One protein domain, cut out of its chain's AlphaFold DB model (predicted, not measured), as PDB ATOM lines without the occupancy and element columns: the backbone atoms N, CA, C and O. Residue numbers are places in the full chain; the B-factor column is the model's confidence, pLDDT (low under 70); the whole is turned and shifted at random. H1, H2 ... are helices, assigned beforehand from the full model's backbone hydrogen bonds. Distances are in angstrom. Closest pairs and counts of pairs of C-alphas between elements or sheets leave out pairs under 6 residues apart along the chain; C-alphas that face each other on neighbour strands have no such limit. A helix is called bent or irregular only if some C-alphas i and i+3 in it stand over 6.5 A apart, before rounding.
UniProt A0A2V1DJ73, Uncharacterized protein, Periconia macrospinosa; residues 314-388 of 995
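AT A GLANCE: This is residues 314 to 388 of the 995 residues of an uncharacterized protein of Periconia macrospinosa (UniProt A0A2V1DJ73). Two helices lie side by side and run the same way, the long H1 and the shorter H3, and H2 packs on H1 at a slant, reaching H3 with residues 349 to 353 alone. H4 packs on residues 345 to 349 of H2, with Val 381 closest to Ala 345, stays away from H1, and runs back against the direction of H3; the last printed residues trail on from it. The printed part has 75 residues with four named helices, H1, H2, H3 and H4 in that order, and no named strand: it is all helix. It is compact, with a radius of gyration of the C-alphas of 11.3 A, and rounded, spanning 32 by 26 by 20 A.

IN THESE COORDINATES: Find C-alpha 314 at (-46.608, -37.926, -5.228); from there H1, the longest helix, runs through residues 314 to 332, 28.6 A from first to last C-alpha. It is neither bent nor irregular, but only just: C-alphas 314 and 317 are 6.4 A apart. Look next at H3, residues 357 to 368, 16.5 A long, which begins at C-alpha 357 at (-41.688, -37.450, 4.938). H2 takes residues 342 to 353 and measures 16.0 A. H4 takes residues 374 to 382, 12.2 A, and ends at C-alpha 382 at (-42.533, -18.847, 7.898).

HOW THE PARTS SIT: Start from H1. It touches H3 at a shallow tilt of 11 degrees, the same way; their closest C-alphas are those of Val 319 and Ile 357, 5.6 A apart. H1 also touches H2, closest at the C-alphas of Glu 320 and Val 350, 5.9 A apart, and the two form a helical hairpin, opposite ways at a steep tilt of 43 degrees. H2 is the hub, touching three helices. With residues 349 to 353 alone it touches residues 359 to 360 of H3, at a steep tilt of 48 degrees; the closest C-alphas are those of Ala 353 and Trp 359, 5.7 A apart. With residues 345 to 349 alone it touches H4, at a steep tilt of 57 degrees; the C-alphas of Ala 345 and Val 381 are closest, 5.4 A apart. H3 and H4 are close but not clearly touching, with the closest C-alphas, of Leu 367 and Arg 377, 6.0 A apart. H1 and H4 are apart. The helix packing is mostly crossed, with 1 of the 4 touching pairs at a shallow tilt. In H2, H3 and H4 every O i to N i+4 pair is within hydrogen-bond range; in H1, 14 of 15 are.

THE WHOLE: Look for the two C-alphas farthest apart at Glu 314 and Ala 371, 34.1 A from each other. The printed part has no cut. The links from H2 to H3 and from H3 to H4 are tight, and that from H1 to H2 is short, with 9 residues. Mean pLDDT of the printed part is 81.9; residues 314 to 316 and 384 to 388 are under 70.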
ATOM      1  N   GLU A 314     -45.270 -38.250  -5.747       50.97
ATOM      2  CA  GLU A 314     -46.608 -37.926  -5.228       50.97
ATOM      3  C   GLU A 314     -46.719 -37.965  -3.686       50.97
ATOM      4  O   GLU A 314     -47.773 -37.639  -3.138       50.97
ATOM      5  N   SER A 315     -45.624 -38.218  -2.951       54.44
ATOM      6  CA  SER A 315     -45.578 -38.117  -1.478       54.44
ATOM      7  C   SER A 315     -45.868 -36.712  -0.928       54.44
ATOM      8  O   SER A 315     -45.999 -36.542   0.282       54.44
ATOM      9  N   SER A 316     -46.001 -35.689  -1.780       62.28
ATOM     10  CA  SER A 316     -46.407 -34.339  -1.359       62.28
ATOM     11  C   SER A 316     -47.770 -34.335  -0.657       62.28
ATOM     12  O   SER A 316     -47.942 -33.593   0.307       62.28
ATOM     13  N   ASN A 317     -48.706 -35.186  -1.095       70.19
ATOM     14  CA  ASN A 317     -50.022 -35.304  -0.466       70.19
ATOM     15  C   ASN A 317     -49.932 -35.980   0.915       70.19
ATOM     16  O   ASN A 317     -50.570 -35.534   1.862       70.19
ATOM     17  N   ASP A 318     -49.072 -36.996   1.060       71.19
ATOM     18  CA  ASP A 318     -48.820 -37.658   2.349       71.19
ATOM     19  C   ASP A 318     -48.118 -36.719   3.338       71.19
ATOM     20  O   ASP A 318     -48.448 -36.682   4.523       71.19
ATOM     21  N   VAL A 319     -47.170 -35.913   2.851       78.19
ATOM     22  CA  VAL A 319     -46.511 -34.866   3.642       78.19
ATOM     23  C   VAL A 319     -47.512 -33.789   4.063       78.19
ATOM     24  O   VAL A 319     -47.462 -33.325   5.202       78.19
ATOM     25  N   GLU A 320     -48.421 -33.381   3.176       83.88
ATOM     26  CA  GLU A 320     -49.478 -32.418   3.495       83.88
ATOM     27  C   GLU A 320     -50.428 -32.963   4.567       83.88
ATOM     28  O   GLU A 320     -50.683 -32.267   5.549       83.88
ATOM     29  N   LEU A 321     -50.866 -34.218   4.437       80.88
ATOM     30  CA  LEU A 321     -51.691 -34.908   5.433       80.88
ATOM     31  C   LEU A 321     -50.982 -34.987   6.798       80.88
ATOM     32  O   LEU A 321     -51.579 -34.660   7.828       80.88
ATOM     33  N   LEU A 322     -49.694 -35.360   6.798       81.50
ATOM     34  CA  LEU A 322     -48.824 -35.366   7.980       81.50
ATOM     35  C   LEU A 322     -48.795 -34.015   8.678       81.50
ATOM     36  O   LEU A 322     -49.082 -33.911   9.873       81.50
ATOM     37  N   LEU A 323     -48.468 -32.972   7.925       87.25
ATOM     38  CA  LEU A 323     -48.344 -31.631   8.468       87.25
ATOM     39  C   LEU A 323     -49.691 -31.076   8.937       87.25
ATOM     40  O   LEU A 323     -49.721 -30.399   9.960       87.25
ATOM     41  N   ASP A 324     -50.797 -31.360   8.243       87.12
ATOM     42  CA  ASP A 324     -52.117 -30.859   8.634       87.12
ATOM     43  C   ASP A 324     -52.547 -31.383  10.008       87.12
ATOM     44  O   ASP A 324     -52.936 -30.585  10.870       87.12
ATOM     45  N   GLY A 325     -52.408 -32.695  10.235       82.88
ATOM     46  CA  GLY A 325     -52.756 -33.326  11.509       82.88
ATOM     47  C   GLY A 325     -51.840 -32.895  12.656       82.88
ATOM     48  O   GLY A 325     -52.312 -32.495  13.727       82.88
ATOM     49  N   GLU A 326     -50.525 -32.891  12.432       86.06
ATOM     50  CA  GLU A 326     -49.560 -32.549  13.479       86.06
ATOM     51  C   GLU A 326     -49.572 -31.063  13.849       86.06
ATOM     52  O   GLU A 326     -49.527 -30.709  15.033       86.06
ATOM     53  N   LEU A 327     -49.698 -30.166  12.868       88.75
ATOM     54  CA  LEU A 327     -49.809 -28.736  13.152       88.75
ATOM     55  C   LEU A 327     -51.124 -28.399  13.861       88.75
ATOM     56  O   LEU A 327     -51.115 -27.556  14.757       88.75
ATOM     57  N   LEU A 328     -52.225 -29.084  13.528       87.31
ATOM     58  CA  LEU A 328     -53.492 -28.954  14.255       87.31
ATOM     59  C   LEU A 328     -53.335 -29.378  15.725       87.31
ATOM     60  O   LEU A 328     -53.827 -28.704  16.634       87.31
ATOM     61  N   ARG A 329     -52.585 -30.452  15.991       85.94
ATOM     62  CA  ARG A 329     -52.275 -30.903  17.356       85.94
ATOM     63  C   ARG A 329     -51.425 -29.886  18.125       85.94
ATOM     64  O   ARG A 329     -51.656 -29.666  19.316       85.94
ATOM     65  N   LEU A 330     -50.447 -29.255  17.474       86.50
ATOM     66  CA  LEU A 330     -49.621 -28.203  18.081       86.50
ATOM     67  C   LEU A 330     -50.409 -26.910  18.340       86.50
ATOM     68  O   LEU A 330     -50.208 -26.257  19.368       86.50
ATOM     69  N   GLU A 331     -51.342 -26.571  17.453       86.50
ATOM     70  CA  GLU A 331     -52.275 -25.457  17.624       86.50
ATOM     71  C   GLU A 331     -53.227 -25.694  18.805       86.50
ATOM     72  O   GLU A 331     -53.397 -24.810  19.646       86.50
ATOM     73  N   ALA A 332     -53.752 -26.915  18.962       86.81
ATOM     74  CA  ALA A 332     -54.585 -27.294  20.107       86.81
ATOM     75  C   ALA A 332     -53.856 -27.133  21.457       86.81
ATOM     76  O   ALA A 332     -54.479 -26.826  22.476       86.81
ATOM     77  N   LYS A 333     -52.524 -27.274  21.464       86.00
ATOM     78  CA  LYS A 333     -51.658 -27.017  22.628       86.00
ATOM     79  C   LYS A 333     -51.330 -25.531  22.846       86.00
ATOM     80  O   LYS A 333     -50.624 -25.211  23.796       86.00
ATOM     81  N   LYS A 334     -51.842 -24.626  22.002       86.88
ATOM     82  CA  LYS A 334     -51.627 -23.165  22.050       86.88
ATOM     83  C   LYS A 334     -50.154 -22.755  22.010       86.88
ATOM     84  O   LYS A 334     -49.752 -21.797  22.666       86.88
ATOM     85  N   LEU A 335     -49.343 -23.485  21.246       86.88
ATOM     86  CA  LEU A 335     -47.901 -23.245  21.192       86.88
ATOM     87  C   LEU A 335     -47.486 -22.198  20.142       86.88
ATOM     88  O   LEU A 335     -46.336 -21.765  20.124       86.88
ATOM     89  N   PHE A 336     -48.408 -21.795  19.267       89.31
ATOM     90  CA  PHE A 336     -48.195 -20.770  18.250       89.31
ATOM     91  C   PHE A 336     -48.800 -19.417  18.671       89.31
ATOM     92  O   PHE A 336     -49.753 -19.384  19.454       89.31
ATOM     93  N   PRO A 337     -48.265 -18.287  18.169       87.94
ATOM     94  CA  PRO A 337     -48.826 -16.962  18.419       87.94
ATOM     95  C   PRO A 337     -50.141 -16.765  17.650       87.94
ATOM     96  O   PRO A 337     -50.428 -17.476  16.694       87.94
ATOM     97  N   GLN A 338     -50.914 -15.739  18.012       84.25
ATOM     98  CA  GLN A 338     -52.195 -15.429  17.352       84.25
ATOM     99  C   GLN A 338     -52.066 -15.091  15.856       84.25
ATOM    100  O   GLN A 338     -53.040 -15.200  15.122       84.25
ATOM    101  N   SER A 339     -50.882 -14.671  15.401       84.56
ATOM    102  CA  SER A 339     -50.585 -14.364  13.996       84.56
ATOM    103  C   SER A 339     -50.314 -15.600  13.128       84.56
ATOM    104  O   SER A 339     -50.020 -15.455  11.941       84.56
ATOM    105  N   TYR A 340     -50.359 -16.800  13.705       89.38
ATOM    106  CA  TYR A 340     -50.133 -18.057  13.005       89.38
ATOM    107  C   TYR A 340     -51.268 -18.380  12.027       89.38
ATOM    108  O   TYR A 340     -52.440 -18.354  12.393       89.38
ATOM    109  N   ASP A 341     -50.901 -18.734  10.792       90.62
ATOM    110  CA  ASP A 341     -51.820 -19.259   9.782       90.62
ATOM    111  C   ASP A 341     -51.387 -20.667   9.352       90.62
ATOM    112  O   ASP A 341     -50.367 -20.842   8.672       90.62
ATOM    113  N   LYS A 342     -52.192 -21.669   9.727       89.75
ATOM    114  CA  LYS A 342     -51.940 -23.086   9.434       89.75
ATOM    115  C   LYS A 342     -51.837 -23.346   7.930       89.75
ATOM    116  O   LYS A 342     -50.935 -24.054   7.492       89.75
ATOM    117  N   GLY A 343     -52.712 -22.734   7.128       87.88
ATOM    118  CA  GLY A 343     -52.757 -22.966   5.682       87.88
ATOM    119  C   GLY A 343     -51.481 -22.505   4.973       87.88
ATOM    120  O   GLY A 343     -50.924 -23.227   4.143       87.88
ATOM    121  N   THR A 344     -50.971 -21.322   5.325       88.94
ATOM    122  CA  THR A 344     -49.688 -20.829   4.803       88.94
ATOM    123  C   THR A 344     -48.507 -21.648   5.322       88.94
ATOM    124  O   THR A 344     -47.578 -21.908   4.553       88.94
ATOM    125  N   ALA A 345     -48.534 -22.073   6.590       89.38
ATOM    126  CA  ALA A 345     -47.488 -22.916   7.168       89.38
ATOM    127  C   ALA A 345     -47.369 -24.257   6.426       89.38
ATOM    128  O   ALA A 345     -46.282 -24.583   5.950       89.38
ATOM    129  N   ILE A 346     -48.483 -24.973   6.230       90.00
ATOM    130  CA  ILE A 346     -48.524 -26.250   5.498       90.00
ATOM    131  C   ILE A 346     -47.944 -26.084   4.094       90.00
ATOM    132  O   ILE A 346     -46.978 -26.758   3.748       90.00
ATOM    133  N   LYS A 347     -48.441 -25.119   3.307       87.88
ATOM    134  CA  LYS A 347     -47.962 -24.887   1.931       87.88
ATOM    135  C   LYS A 347     -46.452 -24.650   1.856       87.88
ATOM    136  O   LYS A 347     -45.796 -25.104   0.918       87.88
ATOM    137  N   ARG A 348     -45.887 -23.917   2.823       87.81
ATOM    138  CA  ARG A 348     -44.440 -23.659   2.884       87.81
ATOM    139  C   ARG A 348     -43.669 -24.910   3.275       87.81
ATOM    140  O   ARG A 348     -42.667 -25.208   2.633       87.81
ATOM    141  N   LEU A 349     -44.127 -25.630   4.295       88.44
ATOM    142  CA  LEU A 349     -43.454 -26.822   4.801       88.44
ATOM    143  C   LEU A 349     -43.504 -27.987   3.805       88.44
ATOM    144  O   LEU A 349     -42.465 -28.594   3.584       88.44
ATOM    145  N   VAL A 350     -44.631 -28.228   3.124       86.56
ATOM    146  CA  VAL A 350     -44.739 -29.230   2.041       86.56
ATOM    147  C   VAL A 350     -43.721 -28.936   0.940       86.56
ATOM    148  O   VAL A 350     -42.951 -29.806   0.540       86.56
ATOM    149  N   LYS A 351     -43.642 -27.671   0.503       84.25
ATOM    150  CA  LYS A 351     -42.669 -27.243  -0.510       84.25
ATOM    151  C   LYS A 351     -41.216 -27.409  -0.048       84.25
ATOM    152  O   LYS A 351     -40.347 -27.636  -0.883       84.25
ATOM    153  N   ARG A 352     -40.929 -27.237   1.247       81.94
ATOM    154  CA  ARG A 352     -39.575 -27.412   1.802       81.94
ATOM    155  C   ARG A 352     -39.203 -28.875   1.997       81.94
ATOM    156  O   ARG A 352     -38.045 -29.209   1.787       81.94
ATOM    157  N   ALA A 353     -40.165 -29.711   2.374       80.50
ATOM    158  CA  ALA A 353     -39.965 -31.141   2.540       80.50
ATOM    159  C   ALA A 353     -39.569 -31.818   1.222       80.50
ATOM    160  O   ALA A 353     -38.887 -32.831   1.266       80.50
ATOM    161  N   ASP A 354     -39.992 -31.283   0.067       77.88
ATOM    162  CA  ASP A 354     -39.669 -31.815  -1.271       77.88
ATOM    163  C   ASP A 354     -39.926 -33.336  -1.378       77.88
ATOM    164  O   ASP A 354     -39.124 -34.122  -1.886       77.88
ATOM    165  N   GLY A 355     -41.051 -33.766  -0.795       72.12
ATOM    166  CA  GLY A 355     -41.470 -35.166  -0.715       72.12
ATOM    167  C   GLY A 355     -40.803 -36.008   0.387       72.12
ATOM    168  O   GLY A 355     -41.170 -37.173   0.551       72.12
ATOM    169  N   MET A 356     -39.869 -35.456   1.171       76.06
ATOM    170  CA  MET A 356     -39.211 -36.137   2.293       76.06
ATOM    171  C   MET A 356     -40.110 -36.141   3.539       76.06
ATOM    172  O   MET A 356     -40.118 -35.199   4.335       76.06
ATOM    173  N   ILE A 357     -40.833 -37.241   3.754       77.69
ATOM    174  CA  ILE A 357     -41.688 -37.450   4.938       77.69
ATOM    175  C   ILE A 357     -40.875 -37.329   6.235       77.69
ATOM    176  O   ILE A 357     -41.318 -36.697   7.192       77.69
ATOM    177  N   LEU A 358     -39.647 -37.861   6.249       81.06
ATOM    178  CA  LEU A 358     -38.751 -37.748   7.403       81.06
ATOM    179  C   LEU A 358     -38.430 -36.290   7.752       81.06
ATOM    180  O   LEU A 358     -38.418 -35.935   8.925       81.06
ATOM    181  N   TRP A 359     -38.210 -35.432   6.753       86.81
ATOM    182  CA  TRP A 359     -37.965 -34.011   6.996       86.81
ATOM    183  C   TRP A 359     -39.176 -33.351   7.661       86.81
ATOM    184  O   TRP A 359     -39.028 -32.639   8.652       86.81
ATOM    185  N   ALA A 360     -40.383 -33.630   7.155       85.06
ATOM    186  CA  ALA A 360     -41.620 -33.094   7.717       85.06
ATOM    187  C   ALA A 360     -41.832 -33.559   9.165       85.06
ATOM    188  O   ALA A 360     -42.153 -32.746  10.032       85.06
ATOM    189  N   HIS A 361     -41.566 -34.837   9.444       84.44
ATOM    190  CA  HIS A 361     -41.610 -35.387  10.794       84.44
ATOM    191  C   HIS A 361     -40.595 -34.707  11.729       84.44
ATOM    192  O   HIS A 361     -40.968 -34.234  12.799       84.44
ATOM    193  N   LEU A 362     -39.330 -34.572  11.314       85.75
ATOM    194  CA  LEU A 362     -38.296 -33.889  12.101       85.75
ATOM    195  C   LEU A 362     -38.638 -32.414  12.355       85.75
ATOM    196  O   LEU A 362     -38.385 -31.910  13.449       85.75
ATOM    197  N   MET A 363     -39.258 -31.732  11.389       88.44
ATOM    198  CA  MET A 363     -39.734 -30.361  11.568       88.44
ATOM    199  C   MET A 363     -40.853 -30.286  12.612       88.44
ATOM    200  O   MET A 363     -40.811 -29.430  13.491       88.44
ATOM    201  N   VAL A 364     -41.835 -31.191  12.575       87.88
ATOM    202  CA  VAL A 364     -42.883 -31.281  13.608       87.88
ATOM    203  C   VAL A 364     -42.282 -31.571  14.985       87.88
ATOM    204  O   VAL A 364     -42.690 -30.969  15.984       87.88
ATOM    205  N   THR A 365     -41.297 -32.463  15.049       84.31
ATOM    206  CA  THR A 365     -40.569 -32.797  16.275       84.31
ATOM    207  C   THR A 365     -39.823 -31.583  16.819       84.31
ATOM    208  O   THR A 365     -39.994 -31.244  17.989       84.31
ATOM    209  N   TYR A 366     -39.092 -30.857  15.969       87.12
ATOM    210  CA  TYR A 366     -38.458 -29.589  16.329       87.12
ATOM    211  C   TYR A 366     -39.493 -28.599  16.868       87.12
ATOM    212  O   TYR A 366     -39.347 -28.077  17.970       87.12
ATOM    213  N   LEU A 367     -40.603 -28.409  16.149       88.88
ATOM    214  CA  LEU A 367     -41.708 -27.562  16.588       88.88
ATOM    215  C   LEU A 367     -42.366 -28.072  17.872       88.88
ATOM    216  O   LEU A 367     -43.077 -27.312  18.503       88.88
ATOM    217  N   SER A 368     -42.167 -29.313  18.305       84.69
ATOM    218  CA  SER A 368     -42.717 -29.826  19.564       84.69
ATOM    219  C   SER A 368     -41.837 -29.513  20.780       84.69
ATOM    220  O   SER A 368     -42.323 -29.626  21.908       84.69
ATOM    221  N   ILE A 369     -40.589 -29.068  20.579       83.06
ATOM    222  CA  ILE A 369     -39.627 -28.762  21.649       83.06
ATOM    223  C   ILE A 369     -40.166 -27.651  22.561       83.06
ATOM    224  O   ILE A 369     -40.516 -26.555  22.112       83.06
ATOM    225  N   GLN A 370     -40.225 -27.925  23.867       78.56
ATOM    226  CA  GLN A 370     -40.812 -27.017  24.863       78.56
ATOM    227  C   GLN A 370     -40.010 -25.723  25.046       78.56
ATOM    228  O   GLN A 370     -40.593 -24.683  25.335       78.56
ATOM    229  N   ALA A 371     -38.695 -25.770  24.828       78.44
ATOM    230  CA  ALA A 371     -37.819 -24.606  24.933       78.44
ATOM    231  C   ALA A 371     -38.071 -23.543  23.842       78.44
ATOM    232  O   ALA A 371     -37.659 -22.397  24.002       78.44
ATOM    233  N   LEU A 372     -38.762 -23.886  22.743       83.38
ATOM    234  CA  LEU A 372     -39.041 -22.933  21.669       83.38
ATOM    235  C   LEU A 372     -40.173 -21.973  22.030       83.38
ATOM    236  O   LEU A 372     -41.316 -22.387  22.252       83.38
ATOM    237  N   SER A 373     -39.881 -20.678  21.945       87.69
ATOM    238  CA  SER A 373     -40.887 -19.625  22.053       87.69
ATOM    239  C   SER A 373     -41.896 -19.666  20.891       87.69
ATOM    240  O   SER A 373     -41.566 -20.111  19.782       87.69
ATOM    241  N   PRO A 374     -43.118 -19.129  21.082       89.06
ATOM    242  CA  PRO A 374     -44.106 -19.017  20.007       89.06
ATOM    243  C   PRO A 374     -43.569 -18.301  18.758       89.06
ATOM    244  O   PRO A 374     -43.860 -18.709  17.634       89.06
ATOM    245  N   ASN A 375     -42.734 -17.272  18.932       87.88
ATOM    246  CA  ASN A 375     -42.153 -16.533  17.811       87.88
ATOM    247  C   ASN A 375     -41.100 -17.351  17.054       87.88
ATOM    248  O   ASN A 375     -41.131 -17.356  15.829       87.88
ATOM    249  N   GLN A 376     -40.239 -18.102  17.750       88.31
ATOM    250  CA  GLN A 376     -39.281 -19.010  17.100       88.31
ATOM    251  C   GLN A 376     -39.995 -20.109  16.300       88.31
ATOM    252  O   GLN A 376     -39.546 -20.486  15.219       88.31
ATOM    253  N   ARG A 377     -41.137 -20.610  16.795       90.75
ATOM    254  CA  ARG A 377     -41.984 -21.569  16.065       90.75
ATOM    255  C   ARG A 377     -42.601 -20.940  14.818       90.75
ATOM    256  O   ARG A 377     -42.595 -21.561  13.757       90.75
ATOM    257  N   LEU A 378     -43.108 -19.710  14.925       89.38
ATOM    258  CA  LEU A 378     -43.644 -18.976  13.779       89.38
ATOM    259  C   LEU A 378     -42.554 -18.716  12.733       89.38
ATOM    260  O   LEU A 378     -42.779 -18.932  11.544       89.38
ATOM    261  N   GLU A 379     -41.370 -18.293  13.160       88.00
ATOM    262  CA  GLU A 379     -40.218 -18.088  12.286       88.00
ATOM    263  C   GLU A 379     -39.825 -19.388  11.577       88.00
ATOM    264  O   GLU A 379     -39.690 -19.393  10.357       88.00
ATOM    265  N   ALA A 380     -39.770 -20.519  12.287       87.75
ATOM    266  CA  ALA A 380     -39.469 -21.824  11.700       87.75
ATOM    267  C   ALA A 380     -40.417 -22.207  10.552       87.75
ATOM    268  O   ALA A 380     -39.977 -22.667   9.496       87.75
ATOM    269  N   VAL A 381     -41.722 -21.969  10.708       88.25
ATOM    270  CA  VAL A 381     -42.701 -22.292   9.656       88.25
ATOM    271  C   VAL A 381     -42.771 -21.221   8.560       88.25
ATOM    272  O   VAL A 381     -43.107 -21.528   7.416       88.25
ATOM    273  N   THR A 382     -42.390 -19.969   8.845       82.25
ATOM    274  CA  THR A 382     -42.533 -18.847   7.898       82.25
ATOM    275  C   THR A 382     -41.251 -18.447   7.160       82.25
ATOM    276  O   THR A 382     -41.362 -18.000   6.019       82.25
ATOM    277  N   SER A 383     -40.061 -18.648   7.726       76.75
ATOM    278  CA  SER A 383     -38.771 -18.176   7.194       76.75
ATOM    279  C   SER A 383     -38.508 -18.626   5.752       76.75
ATOM    280  O   SER A 383     -38.547 -19.808   5.426       76.75
ATOM    281  N   THR A 384     -38.243 -17.695   4.839       60.53
ATOM    282  CA  THR A 384     -37.903 -18.015   3.438       60.53
ATOM    283  C   THR A 384     -36.416 -18.296   3.224       60.53
ATOM    284  O   THR A 384     -36.047 -18.745   2.143       60.53
ATOM    285  N   SER A 385     -35.583 -18.016   4.229       55.84
ATOM    286  CA  SER A 385     -34.119 -18.142   4.213       55.84
ATOM    287  C   SER A 385     -33.602 -19.414   4.887       55.84
ATOM    288  O   SER A 385     -32.391 -19.605   4.946       55.84
ATOM    289  N   ASP A 386     -34.492 -20.271   5.397       55.31
ATOM    290  CA  ASP A 386     -34.092 -21.525   6.036       55.31
ATOM    291  C   ASP A 386     -33.481 -22.491   5.002       55.31
ATOM    292  O   ASP A 386     -34.024 -22.641   3.898       55.31
ATOM    293  N   PRO A 387     -32.364 -23.155   5.342       52.94
ATOM    294  CA  PRO A 387     -31.722 -24.117   4.460       52.94
ATOM    295  C   PRO A 387     -32.630 -25.321   4.156       52.94
ATOM    296  O   PRO A 387     -33.481 -25.714   4.960       52.94
ATOM    297  N   LYS A 388     -32.479 -25.874   2.948       63.31
ATOM    298  CA  LYS A 388     -33.295 -26.972   2.422       63.31
ATOM    299  C   LYS A 388     -32.512 -28.271   2.507       63.31
ATOM    300  O   LYS A 388     -31.480 -28.374   1.862       63.31
TER     301      LYS A 388